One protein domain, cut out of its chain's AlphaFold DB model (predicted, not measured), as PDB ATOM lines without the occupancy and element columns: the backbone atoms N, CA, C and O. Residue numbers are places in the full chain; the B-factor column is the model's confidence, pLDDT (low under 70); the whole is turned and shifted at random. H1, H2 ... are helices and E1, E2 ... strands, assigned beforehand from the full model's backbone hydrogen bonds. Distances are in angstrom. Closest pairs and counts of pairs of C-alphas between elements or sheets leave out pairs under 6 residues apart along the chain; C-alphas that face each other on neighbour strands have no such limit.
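This is residues 17 to 113 of the 132 residues of an uncharacterized protein of candidate division TA06 bacterium DG_24 (UniProt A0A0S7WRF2). Two sheets lie partly face to face as a sandwich: a small sheet of three short strands, E2, E3 and E4, covers part of one face of a larger five-strand sheet, E1, E6, E5, E7 and E8. A short helix, H1, sits beside the small sheet near E2 and over edge strand E1, while the way from E6 to E7 loops out through another short helix, H2, which only grazes the larger sheet. The printed part has 97 residues with two named helices and eight named strands, in the order E1 H1 E2 E3 E4 E5 E6 H2 E7 E8; the class is mostly strand. The larger sheet, in the order E1 E6 E5 E7 E8, is mixed, and the small one, E2 E3 E4, is antiparallel. The whole is compact and rounded, with a radius of gyration of the C-alphas of 12.4 A and spans of 33 by 30 by 23 A.

E1, residues 17 to 21, is an edge strand and the parallel neighbour of E6, residues 71 to 77, with N 18 and O 73 2.8 A apart, within hydrogen-bond range. H1, residues 26 to 30, is over E1 at a height over the sheet of 9.9 A, on a local plane fitted to only just enough C-alphas, 6. E2, residues 37 to 40, E3, residues 43 to 46, and E4, residues 49 to 52, form a meander, each strand the antiparallel neighbour of the one before; N 38 and O 45 are 2.8 A apart, as are N 46 and O 49. H1 only grazes this sheet with residues 28 to 30; the closest C-alphas of H1 and E2 are those of Arg 29 and Phe 39, 6.1 A apart. E5, residues 56 to 63, makes a hairpin with E6, with N 60 and O 74 2.9 A apart. Between the sheets, the strands of the one stand at 30 degrees to those of the other, and the closest C-alphas of E3 and E5 are those of Ile 44 and Met 56, 7.4 A apart. E6, H2, residues 86 to 89, and E7, residues 100 to 104, form a split strand-helix-strand unit, two strands running the same way with E5 between them, and its crossover is left-handed. E7 is the antiparallel neighbour of E5, with N 59 and O 101 2.9 A apart, and makes a hairpin with E8, residues 107 to 112, with N 102 and O 110 2.8 A apart. In H1 every O i to N i+4 pair is within hydrogen-bond range; H2 is too short for such a pair.

E1 begins at C-alpha 17 (-2.824, 62.659, -145.244). E5 is 22.6 A long, E6 19.9 A, E8 15.0 A, E7 13.9 A and E1 13.2 A. E8 ends at C-alpha 112 (-11.146, 47.566, -153.220).

The C-alphas of Glu 54 and Met 69 are the two farthest apart, 34.6 A. The printed part has no cut, and no link is long. Mean pLDDT of the printed part is 83.3; residues 34 to 35 and 89 to 96 are under 70.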
ATOM      1  N   PHE A  17      -1.737  62.502-144.291       89.94
ATOM      2  CA  PHE A  17      -2.824  62.659-145.244       89.94
ATOM      3  C   PHE A  17      -2.335  63.631-146.312       89.94
ATOM      4  O   PHE A  17      -2.183  64.827-146.059       89.94
ATOM      5  N   VAL A  18      -2.024  63.105-147.489       87.75
ATOM      6  CA  VAL A  18      -1.495  63.877-148.607       87.75
ATOM      7  C   VAL A  18      -2.638  64.219-149.539       87.75
ATOM      8  O   VAL A  18      -3.316  63.339-150.064       87.75
ATOM      9  N   TYR A  19      -2.832  65.512-149.752       87.12
ATOM     10  CA  TYR A  19      -3.895  66.053-150.580       87.12
ATOM     11  C   TYR A  19      -3.281  66.911-151.683       87.12
ATOM     12  O   TYR A  19      -2.482  67.804-151.391       87.12
ATOM     13  N   GLY A  20      -3.608  66.653-152.946       88.06
ATOM     14  CA  GLY A  20      -3.038  67.436-154.043       88.06
ATOM     15  C   GLY A  20      -3.221  66.815-155.419       88.06
ATOM     16  O   GLY A  20      -3.983  65.879-155.595       88.06
ATOM     17  N   ASN A  21      -2.511  67.334-156.412       86.31
ATOM     18  CA  ASN A  21      -2.572  66.827-157.782       86.31
ATOM     19  C   ASN A  21      -1.207  66.338-158.274       86.31
ATOM     20  O   ASN A  21      -0.167  66.648-157.684       86.31
ATOM     21  N   THR A  22      -1.219  65.585-159.372       74.81
ATOM     22  CA  THR A  22      -0.022  64.990-159.988       74.81
ATOM     23  C   THR A  22       0.924  66.011-160.634       74.81
ATOM     24  O   THR A  22       2.121  65.738-160.805       74.81
ATOM     25  N   ASP A  23       0.416  67.194-160.978       75.94
ATOM     26  CA  ASP A  23       1.149  68.214-161.727       75.94
ATOM     27  C   ASP A  23       2.029  69.109-160.849       75.94
ATOM     28  O   ASP A  23       3.127  69.482-161.265       75.94
ATOM     29  N   ASN A  24       1.593  69.434-159.633       75.00
ATOM     30  CA  ASN A  24       2.232  70.489-158.843       75.00
ATOM     31  C   ASN A  24       2.761  70.029-157.482       75.00
ATOM     32  O   ASN A  24       3.468  70.799-156.847       75.00
ATOM     33  N   ASN A  25       2.464  68.804-157.036       78.56
ATOM     34  CA  ASN A  25       2.945  68.302-155.748       78.56
ATOM     35  C   ASN A  25       4.286  67.560-155.907       78.56
ATOM     36  O   ASN A  25       4.341  66.407-156.354       78.56
ATOM     37  N   VAL A  26       5.384  68.229-155.548       80.75
ATOM     38  CA  VAL A  26       6.753  67.703-155.691       80.75
ATOM     39  C   VAL A  26       6.993  66.502-154.772       80.75
ATOM     40  O   VAL A  26       7.665  65.554-155.179       80.75
ATOM     41  N   PHE A  27       6.394  66.496-153.579       84.56
ATOM     42  CA  PHE A  27       6.473  65.371-152.645       84.56
ATOM     43  C   PHE A  27       5.893  64.090-153.256       84.56
ATOM     44  O   PHE A  27       6.573  63.066-153.309       84.56
ATOM     45  N   LEU A  28       4.678  64.159-153.811       79.56
ATOM     46  CA  LEU A  28       4.027  63.023-154.468       79.56
ATOM     47  C   LEU A  28       4.860  62.473-155.632       79.56
ATOM     48  O   LEU A  28       5.002  61.261-155.760       79.56
ATOM     49  N   ARG A  29       5.474  63.341-156.445       77.88
ATOM     50  CA  ARG A  29       6.318  62.922-157.580       77.88
ATOM     51  C   ARG A  29       7.546  62.109-157.175       77.88
ATOM     52  O   ARG A  29       7.994  61.272-157.957       77.88
ATOM     53  N   GLN A  30       8.109  62.376-156.000       79.00
ATOM     54  CA  GLN A  30       9.291  61.667-155.498       79.00
ATOM     55  C   GLN A  30       8.932  60.471-154.612       79.00
ATOM     56  O   GLN A  30       9.775  59.599-154.380       79.00
ATOM     57  N   LEU A  31       7.689  60.415-154.134       78.31
ATOM     58  CA  LEU A  31       7.224  59.386-153.229       78.31
ATOM     59  C   LEU A  31       7.243  58.014-153.909       78.31
ATOM     60  O   LEU A  31       6.501  57.738-154.850       78.31
ATOM     61  N   ARG A  32       8.081  57.119-153.388       73.31
ATOM     62  CA  ARG A  32       8.068  55.704-153.758       73.31
ATOM     63  C   ARG A  32       7.195  54.952-152.777       73.31
ATOM     64  O   ARG A  32       7.637  54.555-151.702       73.31
ATOM     65  N   ILE A  33       5.943  54.771-153.159       70.94
ATOM     66  CA  ILE A  33       5.014  53.936-152.413       70.94
ATOM     67  C   ILE A  33       5.282  52.476-152.789       70.94
ATOM     68  O   ILE A  33       5.540  52.162-153.947       70.94
ATOM     69  N   GLY A  34       5.204  51.561-151.821       63.91
ATOM     70  CA  GLY A  34       5.305  50.114-152.062       63.91
ATOM     71  C   GLY A  34       4.167  49.513-152.909       63.91
ATOM     72  O   GLY A  34       4.102  48.297-153.042       63.91
ATOM     73  N   ILE A  35       3.280  50.347-153.458       64.81
ATOM     74  CA  ILE A  35       2.183  50.011-154.369       64.81
ATOM     75  C   ILE A  35       2.463  50.743-155.690       64.81
ATOM     76  O   ILE A  35       2.930  51.884-155.630       64.81
ATOM     77  N   PRO A  36       2.175  50.149-156.869       70.69
ATOM     78  CA  PRO A  36       2.320  50.823-158.158       70.69
ATOM     79  C   PRO A  36       1.375  52.030-158.257       70.69
ATOM     80  O   PRO A  36       0.249  51.909-158.734       70.69
ATOM     81  N   LEU A  37       1.838  53.177-157.766       76.31
ATOM     82  CA  LEU A  37       1.204  54.481-157.881       76.31
ATOM     83  C   LEU A  37       2.188  55.417-158.578       76.31
ATOM     84  O   LEU A  37       3.297  55.644-158.096       76.31
ATOM     85  N   GLY A  38       1.785  55.934-159.728       73.56
ATOM     86  CA  GLY A  38       2.556  56.878-160.515       73.56
ATOM     87  C   GLY A  38       1.746  58.133-160.779       73.56
ATOM     88  O   GLY A  38       0.561  58.091-161.104       73.56
ATOM     89  N   PHE A  39       2.419  59.268-160.663       74.25
ATOM     90  CA  PHE A  39       1.845  60.568-160.956       74.25
ATOM     91  C   PHE A  39       2.425  61.061-162.274       74.25
ATOM     92  O   PHE A  39       3.643  61.224-162.416       74.25
ATOM     93  N   ARG A  40       1.558  61.243-163.266       76.62
ATOM     94  CA  ARG A  40       1.927  61.729-164.596       76.62
ATOM     95  C   ARG A  40       1.080  62.946-164.921       76.62
ATOM     96  O   ARG A  40       0.024  63.151-164.323       76.62
ATOM     97  N   SER A  41       1.543  63.742-165.879       77.62
ATOM     98  CA  SER A  41       0.740  64.871-166.332       77.62
ATOM     99  C   SER A  41      -0.586  64.363-166.891       77.62
ATOM    100  O   SER A  41      -0.592  63.445-167.719       77.62
ATOM    101  N   ASN A  42      -1.687  64.902-166.364       82.94
ATOM    102  CA  ASN A  42      -3.066  64.524-166.680       82.94
ATOM    103  C   ASN A  42      -3.424  63.036-166.500       82.94
ATOM    104  O   ASN A  42      -4.461  62.603-167.006       82.94
ATOM    105  N   ALA A  43      -2.645  62.254-165.744       88.69
ATOM    106  CA  ALA A  43      -2.969  60.850-165.498       88.69
ATOM    107  C   ALA A  43      -2.551  60.344-164.114       88.69
ATOM    108  O   ALA A  43      -1.529  60.752-163.553       88.69
ATOM    109  N   ILE A  44      -3.323  59.381-163.612       89.75
ATOM    110  CA  ILE A  44      -2.999  58.590-162.423       89.75
ATOM    111  C   ILE A  44      -2.645  57.179-162.897       89.75
ATOM    112  O   ILE A  44      -3.453  56.511-163.535       89.75
ATOM    113  N   GLU A  45      -1.433  56.719-162.608       89.25
ATOM    114  CA  GLU A  45      -1.055  55.316-162.786       89.25
ATOM    115  C   GLU A  45      -1.338  54.595-161.472       89.25
ATOM    116  O   GLU A  45      -0.751  54.945-160.453       89.25
ATOM    117  N   PHE A  46      -2.227  53.611-161.464       89.00
ATOM    118  CA  PHE A  46      -2.560  52.854-160.262       89.00
ATOM    119  C   PHE A  46      -2.748  51.380-160.613       89.00
ATOM    120  O   PHE A  46      -3.486  51.035-161.531       89.00
ATOM    121  N   GLY A  47      -2.036  50.499-159.914       84.12
ATOM    122  CA  GLY A  47      -2.164  49.054-160.108       84.12
ATOM    123  C   GLY A  47      -1.746  48.532-161.473       84.12
ATOM    124  O   GLY A  47      -2.329  47.579-161.980       84.12
ATOM    125  N   GLY A  48      -0.751  49.173-162.086       85.25
ATOM    126  CA  GLY A  48      -0.296  48.835-163.435       85.25
ATOM    127  C   GLY A  48      -1.230  49.324-164.545       85.25
ATOM    128  O   GLY A  48      -0.910  49.140-165.715       85.25
ATOM    129  N   GLN A  49      -2.341  49.974-164.193       88.44
ATOM    130  CA  GLN A  49      -3.240  50.643-165.125       88.44
ATOM    131  C   GLN A  49      -2.985  52.147-165.129       88.44
ATOM    132  O   GLN A  49      -2.482  52.720-164.159       88.44
ATOM    133  N   ARG A  50      -3.340  52.790-166.239       91.12
ATOM    134  CA  ARG A  50      -3.232  54.235-166.427       91.12
ATOM    135  C   ARG A  50      -4.623  54.812-166.640       91.12
ATOM    136  O   ARG A  50      -5.336  54.382-167.541       91.12
ATOM    137  N   TYR A  51      -4.973  55.792-165.820       91.12
ATOM    138  CA  TYR A  51      -6.276  56.437-165.818       91.12
ATOM    139  C   TYR A  51      -6.131  57.891-166.253       91.12
ATOM    140  O   TYR A  51      -5.373  58.661-165.654       91.12
ATOM    141  N   GLU A  52      -6.839  58.237-167.323       90.19
ATOM    142  CA  GLU A  52      -6.817  59.542-167.981       90.19
ATOM    143  C   GLU A  52      -8.245  60.061-168.165       90.19
ATOM    144  O   GLU A  52      -9.198  59.284-168.197       90.19
ATOM    145  N   GLY A  53      -8.384  61.374-168.337       86.81
ATOM    146  CA  GLY A  53      -9.674  62.032-168.539       86.81
ATOM    147  C   GLY A  53      -9.948  63.110-167.497       86.81
ATOM    148  O   GLY A  53      -9.073  63.484-166.717       86.81
ATOM    149  N   GLU A  54     -11.159  63.650-167.511       87.12
ATOM    150  CA  GLU A  54     -11.565  64.701-166.576       87.12
ATOM    151  C   GLU A  54     -12.072  64.113-165.259       87.12
ATOM    152  O   GLU A  54     -12.721  63.063-165.232       87.12
ATOM    153  N   GLY A  55     -11.797  64.794-164.146       88.06
ATOM    154  CA  GLY A  55     -12.317  64.392-162.850       88.06
ATOM    155  C   GLY A  55     -11.688  63.119-162.302       88.06
ATOM    156  O   GLY A  55     -12.380  62.437-161.541       88.06
ATOM    157  N   MET A  56     -10.444  62.783-162.674       91.81
ATOM    158  CA  MET A  56      -9.759  61.623-162.099       91.81
ATOM    159  C   MET A  56      -9.418  61.903-160.643       91.81
ATOM    160  O   MET A  56      -8.739  62.882-160.328       91.81
ATOM    161  N   VAL A  57      -9.848  61.008-159.762       91.44
ATOM    162  CA  VAL A  57      -9.585  61.097-158.327       91.44
ATOM    163  C   VAL A  57      -9.203  59.722-157.816       91.44
ATOM    164  O   VAL A  57      -9.991  58.794-157.958       91.44
ATOM    165  N   LEU A  58      -8.053  59.605-157.160       91.38
ATOM    166  CA  LEU A  58      -7.693  58.444-156.354       91.38
ATOM    167  C   LEU A  58      -7.708  58.831-154.879       91.38
ATOM    168  O   LEU A  58      -7.032  59.773-154.464       91.38
ATOM    169  N   ILE A  59      -8.420  58.048-154.082       90.62
ATOM    170  CA  ILE A  59      -8.306  58.058-152.629       90.62
ATOM    171  C   ILE A  59      -7.803  56.686-152.225       90.62
ATOM    172  O   ILE A  59      -8.357  55.673-152.641       90.62
ATOM    173  N   SER A  60      -6.728  56.645-151.452       89.94
ATOM    174  CA  SER A  60      -6.123  55.392-151.028       89.94
ATOM    175  C   SER A  60      -5.509  55.536-149.642       89.94
ATOM    176  O   SER A  60      -4.746  56.465-149.381       89.94
ATOM    177  N   CYS A  61      -5.861  54.609-148.759       89.50
ATOM    178  CA  CYS A  61      -5.319  54.427-147.426       89.50
ATOM    179  C   CYS A  61      -4.410  53.198-147.429       89.50
ATOM    180  O   CYS A  61      -4.843  52.084-147.712       89.50
ATOM    181  N   MET A  62      -3.137  53.395-147.115       87.69
ATOM    182  CA  MET A  62      -2.116  52.356-147.200       87.69
ATOM    183  C   MET A  62      -1.117  52.475-146.042       87.69
ATOM    184  O   MET A  62      -1.139  53.462-145.302       87.69
ATOM    185  N   PRO A  63      -0.219  51.495-145.848       86.75
ATOM    186  CA  PRO A  63       0.869  51.643-144.894       86.75
ATOM    187  C   PRO A  63       1.774  52.799-145.285       86.75
ATOM    188  O   PRO A  63       2.127  52.959-146.455       86.75
ATOM    189  N   ASN A  64       2.212  53.554-144.289       88.75
ATOM    190  CA  ASN A  64       3.187  54.602-144.493       88.75
ATOM    191  C   ASN A  64       4.492  53.998-145.065       88.75
ATOM    192  O   ASN A  64       5.033  53.044-144.493       88.75
ATOM    193  N   PRO A  65       4.992  54.518-146.209       85.75
ATOM    194  CA  PRO A  65       6.183  53.984-146.869       85.75
ATOM    195  C   PRO A  65       7.460  54.166-146.036       85.75
ATOM    196  O   PRO A  65       8.425  53.435-146.246       85.75
ATOM    197  N   PHE A  66       7.451  55.090-145.074       88.12
ATOM    198  CA  PHE A  66       8.533  55.357-144.128       88.12
ATOM    199  C   PHE A  66       8.393  54.535-142.836       88.12
ATOM    200  O   PHE A  66       9.390  54.138-142.246       88.12
ATOM    201  N   ASN A  67       7.163  54.223-142.411       89.19
ATOM    202  CA  ASN A  67       6.896  53.346-141.268       89.19
ATOM    203  C   ASN A  67       5.600  52.549-141.462       89.19
ATOM    204  O   ASN A  67       4.504  53.052-141.232       89.19
ATOM    205  N   LYS A  68       5.720  51.255-141.778       86.75
ATOM    206  CA  LYS A  68       4.571  50.376-142.068       86.75
ATOM    207  C   LYS A  68       3.581  50.182-140.906       86.75
ATOM    208  O   LYS A  68       2.531  49.578-141.119       86.75
ATOM    209  N   MET A  69       3.904  50.644-139.695       87.19
ATOM    210  CA  MET A  69       3.003  50.624-138.535       87.19
ATOM    211  C   MET A  69       2.050  51.823-138.488       87.19
ATOM    212  O   MET A  69       1.104  51.807-137.703       87.19
ATOM    213  N   LEU A  70       2.285  52.852-139.306       90.38
ATOM    214  CA  LEU A  70       1.470  54.062-139.369       90.38
ATOM    215  C   LEU A  70       0.649  54.106-140.667       90.38
ATOM    216  O   LEU A  70       1.098  53.588-141.693       90.38
ATOM    217  N   PRO A  71      -0.544  54.724-140.654       89.00
ATOM    218  CA  PRO A  71      -1.340  54.919-141.858       89.00
ATOM    219  C   PRO A  71      -0.813  56.076-142.715       89.00
ATOM    220  O   PRO A  71      -0.231  57.048-142.217       89.00
ATOM    221  N   PHE A  72      -1.067  55.974-144.014       89.56
ATOM    222  CA  PHE A  72      -0.739  56.973-145.018       89.56
ATOM    223  C   PHE A  72      -1.869  57.052-146.029       89.56
ATOM    224  O   PHE A  72      -2.184  56.074-146.705       89.56
ATOM    225  N   VAL A  73      -2.493  58.218-146.110       90.44
ATOM    226  CA  VAL A  73      -3.616  58.452-147.010       90.44
ATOM    227  C   VAL A  73      -3.167  59.381-148.121       90.44
ATOM    228  O   VAL A  73      -2.549  60.410-147.857       90.44
ATOM    229  N   VAL A  74      -3.502  59.036-149.357       89.31
ATOM    230  CA  VAL A  74      -3.411  59.938-150.506       89.31
ATOM    231  C   VAL A  74      -4.815  60.231-151.011       89.31
ATOM    232  O   VAL A  74      -5.640  59.330-151.134       89.31
ATOM    233  N   CYS A  75      -5.079  61.496-151.294       90.00
ATOM    234  CA  CYS A  75      -6.281  61.986-151.948       90.00
ATOM    235  C   CYS A  75      -5.811  62.892-153.083       90.00
ATOM    236  O   CYS A  75      -5.362  64.020-152.855       90.00
ATOM    237  N   VAL A  76      -5.774  62.327-154.286       89.88
ATOM    238  CA  VAL A  76      -4.995  62.868-155.396       89.88
ATOM    239  C   VAL A  76      -5.784  62.919-156.686       89.88
ATOM    240  O   VAL A  76      -6.522  61.991-157.013       89.88
ATOM    241  N   THR A  77      -5.596  63.999-157.435       90.75
ATOM    242  CA  THR A  77      -6.239  64.214-158.733       90.75
ATOM    243  C   THR A  77      -5.215  64.356-159.846       90.75
ATOM    244  O   THR A  77      -4.060  64.711-159.606       90.75
ATOM    245  N   ASN A  78      -5.629  64.091-161.083       88.31
ATOM    246  CA  ASN A  78      -4.763  64.322-162.239       88.31
ATOM    247  C   ASN A  78      -4.692  65.797-162.664       88.31
ATOM    248  O   ASN A  78      -3.710  66.186-163.285       88.31
ATOM    249  N   ARG A  79      -5.705  66.607-162.329       87.69
ATOM    250  CA  ARG A  79      -5.784  68.045-162.627       87.69
ATOM    251  C   ARG A  79      -6.050  68.847-161.358       87.69
ATOM    252  O   ARG A  79      -6.683  68.357-160.423       87.69
ATOM    253  N   SER A  80      -5.566  70.085-161.303       87.00
ATOM    254  CA  SER A  80      -5.670  70.922-160.094       87.00
ATOM    255  C   SER A  80      -7.112  71.323-159.780       87.00
ATOM    256  O   SER A  80      -7.524  71.326-158.624       87.00
ATOM    257  N   GLU A  81      -7.880  71.640-160.814       88.00
ATOM    258  CA  GLU A  81      -9.289  72.025-160.760       88.00
ATOM    259  C   GLU A  81     -10.186  70.920-160.187       88.00
ATOM    260  O   GLU A  81     -11.141  71.222-159.474       88.00
ATOM    261  N   ASP A  82      -9.826  69.654-160.401       87.25
ATOM    262  CA  ASP A  82     -10.588  68.497-159.925       87.25
ATOM    263  C   ASP A  82     -10.463  68.274-158.407       87.25
ATOM    264  O   ASP A  82     -11.230  67.503-157.827       87.25
ATOM    265  N   LEU A  83      -9.540  68.974-157.730       85.81
ATOM    266  CA  LEU A  83      -9.478  68.991-156.260       85.81
ATOM    267  C   LEU A  83     -10.670  69.719-155.644       85.81
ATOM    268  O   LEU A  83     -11.033  69.463-154.493       85.81
ATOM    269  N   ILE A  84     -11.265  70.663-156.369       85.88
ATOM    270  CA  ILE A  84     -12.385  71.442-155.856       85.88
ATOM    271  C   ILE A  84     -13.622  70.537-155.823       85.88
ATOM    272  O   ILE A  84     -14.052  69.996-156.836       85.88
ATOM    273  N   GLY A  85     -14.208  70.373-154.636       79.12
ATOM    274  CA  GLY A  85     -15.412  69.558-154.446       79.12
ATOM    275  C   GLY A  85     -15.161  68.059-154.255       79.12
ATOM    276  O   GLY A  85     -16.121  67.316-154.057       79.12
ATOM    277  N   ILE A  86     -13.905  67.601-154.222       79.56
ATOM    278  CA  ILE A  86     -13.570  66.185-153.987       79.56
ATOM    279  C   ILE A  86     -14.173  65.645-152.682       79.56
ATOM    280  O   ILE A  86     -14.654  64.520-152.656       79.56
ATOM    281  N   GLY A  87     -14.246  66.464-151.623       73.88
ATOM    282  CA  GLY A  87     -14.828  66.075-150.336       73.88
ATOM    283  C   GLY A  87     -16.309  65.686-150.417       73.88
ATOM    284  O   GLY A  87     -16.761  64.858-149.633       73.88
ATOM    285  N   MET A  88     -17.051  66.220-151.395       74.69
ATOM    286  CA  MET A  88     -18.430  65.801-151.664       74.69
ATOM    287  C   MET A  88     -18.517  64.459-152.391       74.69
ATOM    288  O   MET A  88     -19.561  63.820-152.356       74.69
ATOM    289  N   ARG A  89     -17.446  64.022-153.062       69.44
ATOM    290  CA  ARG A  89     -17.406  62.695-153.686       69.44
ATOM    291  C   ARG A  89     -17.229  61.607-152.625       69.44
ATOM    292  O   ARG A  89     -17.871  60.581-152.730       69.44
ATOM    293  N   VAL A  90     -16.486  61.900-151.551       65.50
ATOM    294  CA  VAL A  90     -16.157  60.949-150.462       65.50
ATOM    295  C   VAL A  90     -17.228  60.827-149.368       65.50
ATOM    296  O   VAL A  90     -17.022  60.190-148.333       65.50
ATOM    297  N   SER A  91     -18.381  61.476-149.532       63.81
ATOM    298  CA  SER A  91     -19.392  61.557-148.469       63.81
ATOM    299  C   SER A  91     -20.272  60.309-148.337       63.81
ATOM    300  O   SER A  91     -21.150  60.276-147.474       63.81
ATOM    301  N   SER A  92     -20.081  59.293-149.183       62.41
ATOM    302  CA  SER A  92     -20.863  58.057-149.119       62.41
ATOM    303  C   SER A  92     -20.264  57.067-148.110       62.41
ATOM    304  O   SER A  92     -19.107  56.676-148.266       62.41
ATOM    305  N   PRO A  93     -21.042  56.556-147.133       58.97
ATOM    306  CA  PRO A  93     -20.580  55.525-146.197       58.97
ATOM    307  C   PRO A  93     -20.075  54.247-146.879       58.97
ATOM    308  O   PRO A  93     -19.261  53.526-146.314       58.97
ATOM    309  N   SER A  94     -20.537  53.964-148.104       63.03
ATOM    310  CA  SER A  94     -20.081  52.801-148.881       63.03
ATOM    311  C   SER A  94     -18.611  52.885-149.305       63.03
ATOM    312  O   SER A  94     -18.010  51.867-149.631       63.03
ATOM    313  N   GLU A  95     -18.023  54.082-149.288       66.38
ATOM    314  CA  GLU A  95     -16.612  54.305-149.618       66.38
ATOM    315  C   GLU A  95     -15.697  54.130-148.407       66.38
ATOM    316  O   GLU A  95     -14.485  54.036-148.562       66.38
ATOM    317  N   TRP A  96     -16.264  54.056-147.199       66.81
ATOM    318  CA  TRP A  96     -15.498  53.925-145.959       66.81
ATOM    319  C   TRP A  96     -15.086  52.478-145.665       66.81
ATOM    320  O   TRP A  96     -14.324  52.238-144.733       66.81
ATOM    321  N   ASP A  97     -15.583  51.521-146.451       79.44
ATOM    322  CA  ASP A  97     -15.284  50.093-146.316       79.44
ATOM    323  C   ASP A  97     -14.258  49.586-147.356       79.44
ATOM    324  O   ASP A  97     -14.098  48.380-147.579       79.44
ATOM    325  N   ALA A  98     -13.557  50.514-148.008       87.94
ATOM    326  CA  ALA A  98     -12.523  50.243-148.998       87.94
ATOM    327  C   ALA A  98     -11.194  50.890-148.589       87.94
ATOM    328  O   ALA A  98     -11.167  51.993-148.046       87.94
ATOM    329  N   ASP A  99     -10.084  50.220-148.898       89.50
ATOM    330  CA  ASP A  99      -8.757  50.812-148.724       89.50
ATOM    331  C   ASP A  99      -8.446  51.797-149.853       89.50
ATOM    332  O   ASP A  99      -7.668  52.728-149.663       89.50
ATOM    333  N   TYR A 100      -9.038  51.613-151.036       90.38
ATOM    334  CA  TYR A 100      -8.913  52.556-152.138       90.38
ATOM    335  C   TYR A 100     -10.196  52.683-152.954       90.38
ATOM    336  O   TYR A 100     -10.970  51.736-153.103       90.38
ATOM    337  N   VAL A 101     -10.363  53.858-153.551       90.81
ATOM    338  CA  VAL A 101     -11.382  54.154-154.551       90.81
ATOM    339  C   VAL A 101     -10.808  55.087-155.612       90.81
ATOM    340  O   VAL A 101     -10.056  56.015-155.313       90.81
ATOM    341  N   LEU A 102     -11.157  54.823-156.864       91.00
ATOM    342  CA  LEU A 102     -10.773  55.611-158.021       91.00
ATOM    343  C   LEU A 102     -12.029  56.044-158.777       91.00
ATOM    344  O   LEU A 102     -12.873  55.213-159.118       91.00
ATOM    345  N   TYR A 103     -12.117  57.334-159.078       90.62
ATOM    346  CA  TYR A 103     -13.214  57.944-159.818       90.62
ATOM    347  C   TYR A 103     -12.760  58.524-161.149       90.62
ATOM    348  O   TYR A 103     -11.632  59.005-161.265       90.62
ATOM    349  N   GLY A 104     -13.692  58.557-162.102       91.00
ATOM    350  CA  GLY A 104     -13.655  59.399-163.286       91.00
ATOM    351  C   GLY A 104     -14.912  60.220-163.446       91.00
ATOM    352  O   GLY A 104     -15.986  59.699-163.730       91.00
ATOM    353  N   GLY A 105     -14.788  61.523-163.205       87.00
ATOM    354  CA  GLY A 105     -15.951  62.384-163.047       87.00
ATOM    355  C   GLY A 105     -16.836  61.873-161.906       87.00
ATOM    356  O   GLY A 105     -16.418  61.869-160.749       87.00
ATOM    357  N   ALA A 106     -18.057  61.448-162.239       83.88
ATOM    358  CA  ALA A 106     -19.016  60.872-161.291       83.88
ATOM    359  C   ALA A 106     -18.985  59.331-161.236       83.88
ATOM    360  O   ALA A 106     -19.668  58.732-160.407       83.88
ATOM    361  N   GLU A 107     -18.234  58.682-162.124       87.69
ATOM    362  CA  GLU A 107     -18.186  57.227-162.236       87.69
ATOM    363  C   GLU A 107     -17.105  56.639-161.332       87.69
ATOM    364  O   GLU A 107     -15.973  57.123-161.302       87.69
ATOM    365  N   ARG A 108     -17.435  55.567-160.607       88.94
ATOM    366  CA  ARG A 108     -16.463  54.806-159.819       88.94
ATOM    367  C   ARG A 108     -15.784  53.770-160.713       88.94
ATOM    368  O   ARG A 108     -16.397  52.763-161.049       88.94
ATOM    369  N   LEU A 109     -14.522  54.012-161.051       90.38
ATOM    370  CA  LEU A 109     -13.732  53.175-161.959       90.38
ATOM    371  C   LEU A 109     -13.096  51.972-161.255       90.38
ATOM    372  O   LEU A 109     -12.946  50.913-161.857       90.38
ATOM    373  N   ALA A 110     -12.703  52.127-159.988       89.19
ATOM    374  CA  ALA A 110     -12.169  51.033-159.182       89.19
ATOM    375  C   ALA A 110     -12.451  51.252-157.695       89.19
ATOM    376  O   ALA A 110     -12.506  52.384-157.218       89.19
ATOM    377  N   VAL A 111     -12.608  50.164-156.948       89.56
ATOM    378  CA  VAL A 111     -12.741  50.168-155.488       89.56
ATOM    379  C   VAL A 111     -12.249  48.833-154.950       89.56
ATOM    380  O   VAL A 111     -12.450  47.804-155.595       89.56
ATOM    381  N   GLY A 112     -11.596  48.826-153.794       89.56
ATOM    382  CA  GLY A 112     -11.146  47.566-153.220       89.56
ATOM    383  C   GLY A 112     -10.397  47.696-151.909       89.56
ATOM    384  O   GLY A 112     -10.245  48.777-151.342       89.56
ATOM    385  N   ARG A 113      -9.935  46.543-151.433       89.88
ATOM    386  CA  ARG A 113      -9.084  46.396-150.254       89.88
ATOM    387  C   ARG A 113      -7.779  45.742-150.674       89.88
ATOM    388  O   ARG A 113      -7.776  44.886-151.557       89.88
TER     389      ARG A 113